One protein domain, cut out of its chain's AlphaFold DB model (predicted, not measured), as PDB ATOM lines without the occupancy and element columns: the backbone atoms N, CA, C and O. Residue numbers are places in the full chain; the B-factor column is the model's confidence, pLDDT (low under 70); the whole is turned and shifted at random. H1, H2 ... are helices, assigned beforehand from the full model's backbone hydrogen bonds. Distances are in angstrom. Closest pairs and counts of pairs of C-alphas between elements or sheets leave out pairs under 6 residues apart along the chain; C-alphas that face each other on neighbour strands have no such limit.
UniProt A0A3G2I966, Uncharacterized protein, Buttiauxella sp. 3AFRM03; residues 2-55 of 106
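This is residues 2 to 55 of the 106 residues of an uncharacterized protein of Buttiauxella sp. 3AFRM03 (UniProt A0A3G2I966). Two equally long helices, H1 and H3, make a V, with short H2 and a loop at its narrow end, and residues 2 to 7 stick out as a tail. The printed part has 54 residues with three named helices, H1, H2, H3 in order, and no named strand: all helix. It is only just compact, close to loose, with a radius of gyration of the C-alphas of 11.9 A, and elongated, spanning 35 by 22 by 22 A.

Find C-alpha 8 at (55.807, 26.299, -21.710); from there H1 runs 21.5 A to residue 22. H2 is residues 26 to 29. H3, residues 39 to 53, runs 20.8 A to C-alpha 53 at (49.292, 17.709, -15.071).

Look at Cys 19 and Val 41, the closest C-alphas of H1 and H3, 7.4 A apart: these helices are close but not clearly touching, opposite ways at a steep tilt of 47 degrees. H2 is likewise close to H3 but not clearly touching, C-alphas 28 and 41 being closest at 6.9 A. Every O i to N i+4 pair is within hydrogen-bond range in H3, 10 of 11 in H1; H2 is too short for one.

The printed part has no cut, and residues 2 to 8, 24 and 26 are under pLDDT 70.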
ATOM      1  N   THR A   2      73.856  23.765 -21.077       34.16
ATOM      2  CA  THR A   2      72.743  23.714 -20.126       34.16
ATOM      3  C   THR A   2      71.459  23.871 -20.929       34.16
ATOM      4  O   THR A   2      71.190  24.943 -21.462       34.16
ATOM      5  N   THR A   3      70.698  22.792 -21.093       41.88
ATOM      6  CA  THR A   3      69.325  22.894 -21.586       41.88
ATOM      7  C   THR A   3      68.540  23.653 -20.527       41.88
ATOM      8  O   THR A   3      68.358  23.149 -19.419       41.88
ATOM      9  N   SER A   4      68.146  24.889 -20.838       45.09
ATOM     10  CA  SER A   4      67.155  25.625 -20.054       45.09
ATOM     11  C   SER A   4      65.939  24.726 -19.792       45.09
ATOM     12  O   SER A   4      65.661  23.858 -20.629       45.09
ATOM     13  N   PRO A   5      65.217  24.902 -18.669       53.53
ATOM     14  CA  PRO A   5      63.911  24.264 -18.505       53.53
ATOM     15  C   PRO A   5      63.108  24.439 -19.785       53.53
ATOM     16  O   PRO A   5      63.107  25.533 -20.357       53.53
ATOM     17  N   LEU A   6      62.467  23.362 -20.243       57.12
ATOM     18  CA  LEU A   6      61.574  23.438 -21.387       57.12
ATOM     19  C   LEU A   6      60.501  24.463 -21.027       57.12
ATOM     20  O   LEU A   6      59.674  24.206 -20.146       57.12
ATOM     21  N   LYS A   7      60.570  25.645 -21.635       65.62
ATOM     22  CA  LYS A   7      59.602  26.685 -21.337       65.62
ATOM     23  C   LYS A   7      58.251  26.232 -21.883       65.62
ATOM     24  O   LYS A   7      58.193  25.453 -22.840       65.62
ATOM     25  N   VAL A   8      57.160  26.677 -21.269       66.75
ATOM     26  CA  VAL A   8      55.807  26.299 -21.710       66.75
ATOM     27  C   VAL A   8      55.610  26.640 -23.192       66.75
ATOM     28  O   VAL A   8      54.989  25.867 -23.918       66.75
ATOM     29  N   GLU A   9      56.243  27.714 -23.664       70.50
ATOM     30  CA  GLU A   9      56.244  28.159 -25.057       70.50
ATOM     31  C   GLU A   9      56.982  27.181 -25.991       70.50
ATOM     32  O   GLU A   9      56.481  26.863 -27.068       70.50
ATOM     33  N   ASP A  10      58.126  26.627 -25.568       79.75
ATOM     34  CA  ASP A  10      58.857  25.606 -26.339       79.75
ATOM     35  C   ASP A  10      58.039  24.309 -26.435       79.75
ATOM     36  O   ASP A  10      58.028  23.613 -27.452       79.75
ATOM     37  N   SER A  11      57.320  23.990 -25.359       78.06
ATOM     38  CA  SER A  11      56.443  22.827 -25.271       78.06
ATOM     39  C   SER A  11      55.200  22.969 -26.156       78.06
ATOM     40  O   SER A  11      54.809  22.013 -26.829       78.06
ATOM     41  N   GLN A  12      54.625  24.172 -26.217       82.19
ATOM     42  CA  GLN A  12      53.545  24.509 -27.139       82.19
ATOM     43  C   GLN A  12      54.008  24.406 -28.598       82.19
ATOM     44  O   GLN A  12      53.339  23.761 -29.401       82.19
ATOM     45  N   ALA A  13      55.185  24.939 -28.937       85.19
ATOM     46  CA  ALA A  13      55.730  24.842 -30.291       85.19
ATOM     47  C   ALA A  13      55.933  23.382 -30.742       85.19
ATOM     48  O   ALA A  13      55.664  23.037 -31.892       85.19
ATOM     49  N   GLN A  14      56.361  22.496 -29.836       86.00
ATOM     50  CA  GLN A  14      56.465  21.058 -30.113       86.00
ATOM     51  C   GLN A  14      55.099  20.405 -30.346       86.00
ATOM     52  O   GLN A  14      54.958  19.584 -31.255       86.00
ATOM     53  N   PHE A  15      54.091  20.769 -29.547       87.38
ATOM     54  CA  PHE A  15      52.717  20.310 -29.741       87.38
ATOM     55  C   PHE A  15      52.164  20.747 -31.106       87.38
ATOM     56  O   PHE A  15      51.611  19.921 -31.834       87.38
ATOM     57  N   GLU A  16      52.348  22.015 -31.474       86.50
ATOM     58  CA  GLU A  16      51.902  22.563 -32.759       86.50
ATOM     59  C   GLU A  16      52.624  21.891 -33.928       86.50
ATOM     60  O   GLU A  16      51.980  21.459 -34.883       86.50
ATOM     61  N   ALA A  17      53.945  21.711 -33.832       87.94
ATOM     62  CA  ALA A  17      54.728  20.997 -34.838       87.94
ATOM     63  C   ALA A  17      54.241  19.552 -35.025       87.94
ATOM     64  O   ALA A  17      54.090  19.105 -36.160       87.94
ATOM     65  N   TRP A  18      53.942  18.834 -33.936       87.19
ATOM     66  CA  TRP A  18      53.338  17.502 -34.021       87.19
ATOM     67  C   TRP A  18      51.950  17.550 -34.668       87.19
ATOM     68  O   TRP A  18      51.683  16.766 -35.578       87.19
ATOM     69  N   CYS A  19      51.088  18.488 -34.271       84.38
ATOM     70  CA  CYS A  19      49.759  18.639 -34.865       84.38
ATOM     71  C   CYS A  19      49.834  18.885 -36.380       84.38
ATOM     72  O   CYS A  19      49.065  18.279 -37.122       84.38
ATOM     73  N   LYS A  20      50.809  19.667 -36.861       85.38
ATOM     74  CA  LYS A  20      51.055  19.879 -38.301       85.38
ATOM     75  C   LYS A  20      51.437  18.604 -39.057       85.38
ATOM     76  O   LYS A  20      51.240  18.533 -40.261       85.38
ATOM     77  N   THR A  21      51.963  17.579 -38.381       83.75
ATOM     78  CA  THR A  21      52.237  16.280 -39.032       83.75
ATOM     79  C   THR A  21      50.977  15.443 -39.256       83.75
ATOM     80  O   THR A  21      50.978  14.549 -40.098       83.75
ATOM     81  N   VAL A  22      49.907  15.719 -38.504       79.06
ATOM     82  CA  VAL A  22      48.655  14.946 -38.520       79.06
ATOM     83  C   VAL A  22      47.452  15.744 -39.036       79.06
ATOM     84  O   VAL A  22      46.382  15.167 -39.218       79.06
ATOM     85  N   MET A  23      47.611  17.048 -39.281       74.94
ATOM     86  CA  MET A  23      46.576  17.965 -39.775       74.94
ATOM     87  C   MET A  23      47.029  18.642 -41.071       74.94
ATOM     88  O   MET A  23      48.218  18.837 -41.293       74.94
ATOM     89  N   SER A  24      46.077  18.949 -41.955       66.06
ATOM     90  CA  SER A  24      46.358  19.335 -43.346       66.06
ATOM     91  C   SER A  24      46.389  20.845 -43.609       66.06
ATOM     92  O   SER A  24      46.757  21.230 -44.715       66.06
ATOM     93  N   ASP A  25      46.007  21.689 -42.642       71.31
ATOM     94  CA  ASP A  25      45.923  23.146 -42.813       71.31
ATOM     95  C   ASP A  25      46.458  23.903 -41.579       71.31
ATOM     96  O   ASP A  25      46.193  23.540 -40.434       71.31
ATOM     97  N   ASP A  26      47.219  24.971 -41.828       69.56
ATOM     98  CA  ASP A  26      47.799  25.861 -40.815       69.56
ATOM     99  C   ASP A  26      46.750  26.808 -40.198       69.56
ATOM    100  O   ASP A  26      46.974  27.356 -39.114       69.56
ATOM    101  N   SER A  27      45.597  26.993 -40.853       72.62
ATOM    102  CA  SER A  27      44.500  27.840 -40.356       72.62
ATOM    103  C   SER A  27      43.889  27.345 -39.033       72.62
ATOM    104  O   SER A  27      43.282  28.122 -38.291       72.62
ATOM    105  N   ASP A  28      44.134  26.081 -38.680       74.69
ATOM    106  CA  ASP A  28      43.603  25.425 -37.485       74.69
ATOM    107  C   ASP A  28      44.288  25.848 -36.171       74.69
ATOM    108  O   ASP A  28      43.754  25.595 -35.088       74.69
ATOM    109  N   PHE A  29      45.435  26.533 -36.232       80.50
ATOM    110  CA  PHE A  29      46.201  26.952 -35.048       80.50
ATOM    111  C   PHE A  29      45.839  28.349 -34.524       80.50
ATOM    112  O   PHE A  29      46.521  28.875 -33.646       80.50
ATOM    113  N   CYS A  30      44.771  28.971 -35.032       85.25
ATOM    114  CA  CYS A  30      44.313  30.253 -34.504       85.25
ATOM    115  C   CYS A  30      43.876  30.109 -33.037       85.25
ATOM    116  O   CYS A  30      43.100  29.208 -32.705       85.25
ATOM    117  N   MET A  31      44.369  30.998 -32.170       86.31
ATOM    118  CA  MET A  31      44.030  31.019 -30.750       86.31
ATOM    119  C   MET A  31      43.179  32.232 -30.394       86.31
ATOM    120  O   MET A  31      43.489  33.362 -30.772       86.31
ATOM    121  N   GLU A  32      42.159  31.998 -29.579       86.56
ATOM    122  CA  GLU A  32      41.345  33.027 -28.951       86.56
ATOM    123  C   GLU A  32      41.337  32.773 -27.437       86.56
ATOM    124  O   GLU A  32      40.992  31.693 -26.967       86.56
ATOM    125  N   TRP A  33      41.790  33.767 -26.663       84.62
ATOM    126  CA  TRP A  33      41.755  33.765 -25.192       84.62
ATOM    127  C   TRP A  33      42.527  32.597 -24.547       84.62
ATOM    128  O   TRP A  33      42.195  32.143 -23.455       84.62
ATOM    129  N   GLY A  34      43.593  32.131 -25.206       81.50
ATOM    130  CA  GLY A  34      44.453  31.053 -24.705       81.50
ATOM    131  C   GLY A  34      44.052  29.644 -25.153       81.50
ATOM    132  O   GLY A  34      44.755  28.692 -24.815       81.50
ATOM    133  N   ASP A  35      42.993  29.513 -25.955       82.12
ATOM    134  CA  ASP A  35      42.532  28.244 -26.520       82.12
ATOM    135  C   ASP A  35      42.557  28.274 -28.050       82.12
ATOM    136  O   ASP A  35      42.320  29.310 -28.668       82.12
ATOM    137  N   TYR A  36      42.798  27.121 -28.678       88.56
ATOM    138  CA  TYR A  36      42.648  26.989 -30.127       88.56
ATOM    139  C   TYR A  36      41.169  27.061 -30.525       88.56
ATOM    140  O   TYR A  36      40.321  26.387 -29.933       88.56
ATOM    141  N   ILE A  37      40.867  27.849 -31.558       88.88
ATOM    142  CA  ILE A  37      39.512  28.007 -32.107       88.88
ATOM    143  C   ILE A  37      39.058  26.702 -32.768       88.88
ATOM    144  O   ILE A  37      37.905  26.287 -32.629       88.88
ATOM    145  N   ASN A  38      39.970  26.018 -33.465       88.50
ATOM    146  CA  ASN A  38      39.676  24.722 -34.051       88.50
ATOM    147  C   ASN A  38      39.472  23.671 -32.944       88.50
ATOM    148  O   ASN A  38      40.380  23.363 -32.168       88.50
ATOM    149  N   LEU A  39      38.281  23.065 -32.914       86.88
ATOM    150  CA  LEU A  39      37.901  22.088 -31.892       86.88
ATOM    151  C   LEU A  39      38.840  20.870 -31.846       86.88
ATOM    152  O   LEU A  39      39.145  20.367 -30.766       86.88
ATOM    153  N   ASN A  40      39.325  20.400 -32.997       86.12
ATOM    154  CA  ASN A  40      40.231  19.256 -33.071       86.12
ATOM    155  C   ASN A  40      41.599  19.568 -32.451       86.12
ATOM    156  O   ASN A  40      42.138  18.718 -31.734       86.12
ATOM    157  N   VAL A  41      42.150  20.757 -32.700       87.94
ATOM    158  CA  VAL A  41      43.408  21.198 -32.071       87.94
ATOM    159  C   VAL A  41      43.188  21.438 -30.581       87.94
ATOM    160  O   VAL A  41      43.967  20.949 -29.765       87.94
ATOM    161  N   ARG A  42      42.075  22.081 -30.203       89.50
ATOM    162  CA  ARG A  42      41.723  22.343 -28.802       89.50
ATOM    163  C   ARG A  42      41.642  21.067 -27.972       89.50
ATOM    164  O   ARG A  42      42.264  20.994 -26.920       89.50
ATOM    165  N   LEU A  43      40.928  20.044 -28.443       89.38
ATOM    166  CA  LEU A  43      40.807  18.774 -27.716       89.38
ATOM    167  C   LEU A  43      42.165  18.089 -27.522       89.38
ATOM    168  O   LEU A  43      42.440  17.563 -26.445       89.38
ATOM    169  N   ARG A  44      43.035  18.121 -28.539       89.44
ATOM    170  CA  ARG A  44      44.402  17.583 -28.445       89.44
ATOM    171  C   ARG A  44      45.253  18.392 -27.464       89.44
ATOM    172  O   ARG A  44      45.989  17.795 -26.684       89.44
ATOM    173  N   TRP A  45      45.119  19.716 -27.472       88.12
ATOM    174  CA  TRP A  45      45.813  20.618 -26.553       88.12
ATOM    175  C   TRP A  45      45.389  20.390 -25.101       88.12
ATOM    176  O   TRP A  45      46.237  20.245 -24.225       88.12
ATOM    177  N   GLU A  46      44.086  20.276 -24.836       86.94
ATOM    178  CA  GLU A  46      43.570  19.961 -23.501       86.94
ATOM    179  C   GLU A  46      44.020  18.581 -23.021       86.94
ATOM    180  O   GLU A  46      44.476  18.447 -21.887       86.94
ATOM    181  N   ALA A  47      43.954  17.559 -23.881       87.38
ATOM    182  CA  ALA A  47      44.434  16.219 -23.545       87.38
ATOM    183  C   ALA A  47      45.934  16.224 -23.218       87.38
ATOM    184  O   ALA A  47      46.366  15.599 -22.249       87.38
ATOM    185  N   TRP A  48      46.723  16.976 -23.984       86.00
ATOM    186  CA  TRP A  48      48.146  17.163 -23.733       86.00
ATOM    187  C   TRP A  48      48.408  17.884 -22.401       86.00
ATOM    188  O   TRP A  48      49.203  17.399 -21.592       86.00
ATOM    189  N   LYS A  49      47.693  18.981 -22.108       81.88
ATOM    190  CA  LYS A  49      47.779  19.690 -20.816       81.88
ATOM    191  C   LYS A  49      47.404  18.770 -19.652       81.88
ATOM    192  O   LYS A  49      48.099  18.756 -18.636       81.88
ATOM    193  N   ALA A  50      46.336  17.987 -19.797       82.81
ATOM    194  CA  ALA A  50      45.880  17.038 -18.786       82.81
ATOM    195  C   ALA A  50      46.913  15.932 -18.528       82.81
ATOM    196  O   ALA A  50      47.231  15.655 -17.374       82.81
ATOM    197  N   ALA A  51      47.494  15.352 -19.584       82.69
ATOM    198  CA  ALA A  51      48.541  14.339 -19.462       82.69
ATOM    199  C   ALA A  51      49.773  14.871 -18.715       82.69
ATOM    200  O   ALA A  51      50.332  14.168 -17.879       82.69
ATOM    201  N   ARG A  52      50.168  16.127 -18.958       77.81
ATOM    202  CA  ARG A  52      51.278  16.767 -18.232       77.81
ATOM    203  C   ARG A  52      50.961  17.015 -16.764       77.81
ATOM    204  O   ARG A  52      51.796  16.722 -15.919       77.81
ATOM    205  N   ARG A  53      49.753  17.499 -16.456       74.19
ATOM    206  CA  ARG A  53      49.292  17.709 -15.071       74.19
ATOM    207  C   ARG A  53      49.166  16.408 -14.279       74.19
ATOM    208  O   ARG A  53      49.265  16.434 -13.061       74.19
ATOM    209  N   ALA A  54      48.946  15.280 -14.952       79.38
ATOM    210  CA  ALA A  54      48.902  13.969 -14.309       79.38
ATOM    211  C   ALA A  54      50.291  13.465 -13.870       79.38
ATOM    212  O   ALA A  54      50.377  12.548 -13.054       79.38
ATOM    213  N   ILE A  55      51.376  14.041 -14.398       80.00
ATOM    214  CA  ILE A  55      52.733  13.702 -13.976       80.00
ATOM    215  C   ILE A  55      52.997  14.395 -12.641       80.00
ATOM    216  O   ILE A  55      53.096  15.620 -12.568       80.00
TER     217      ILE A  55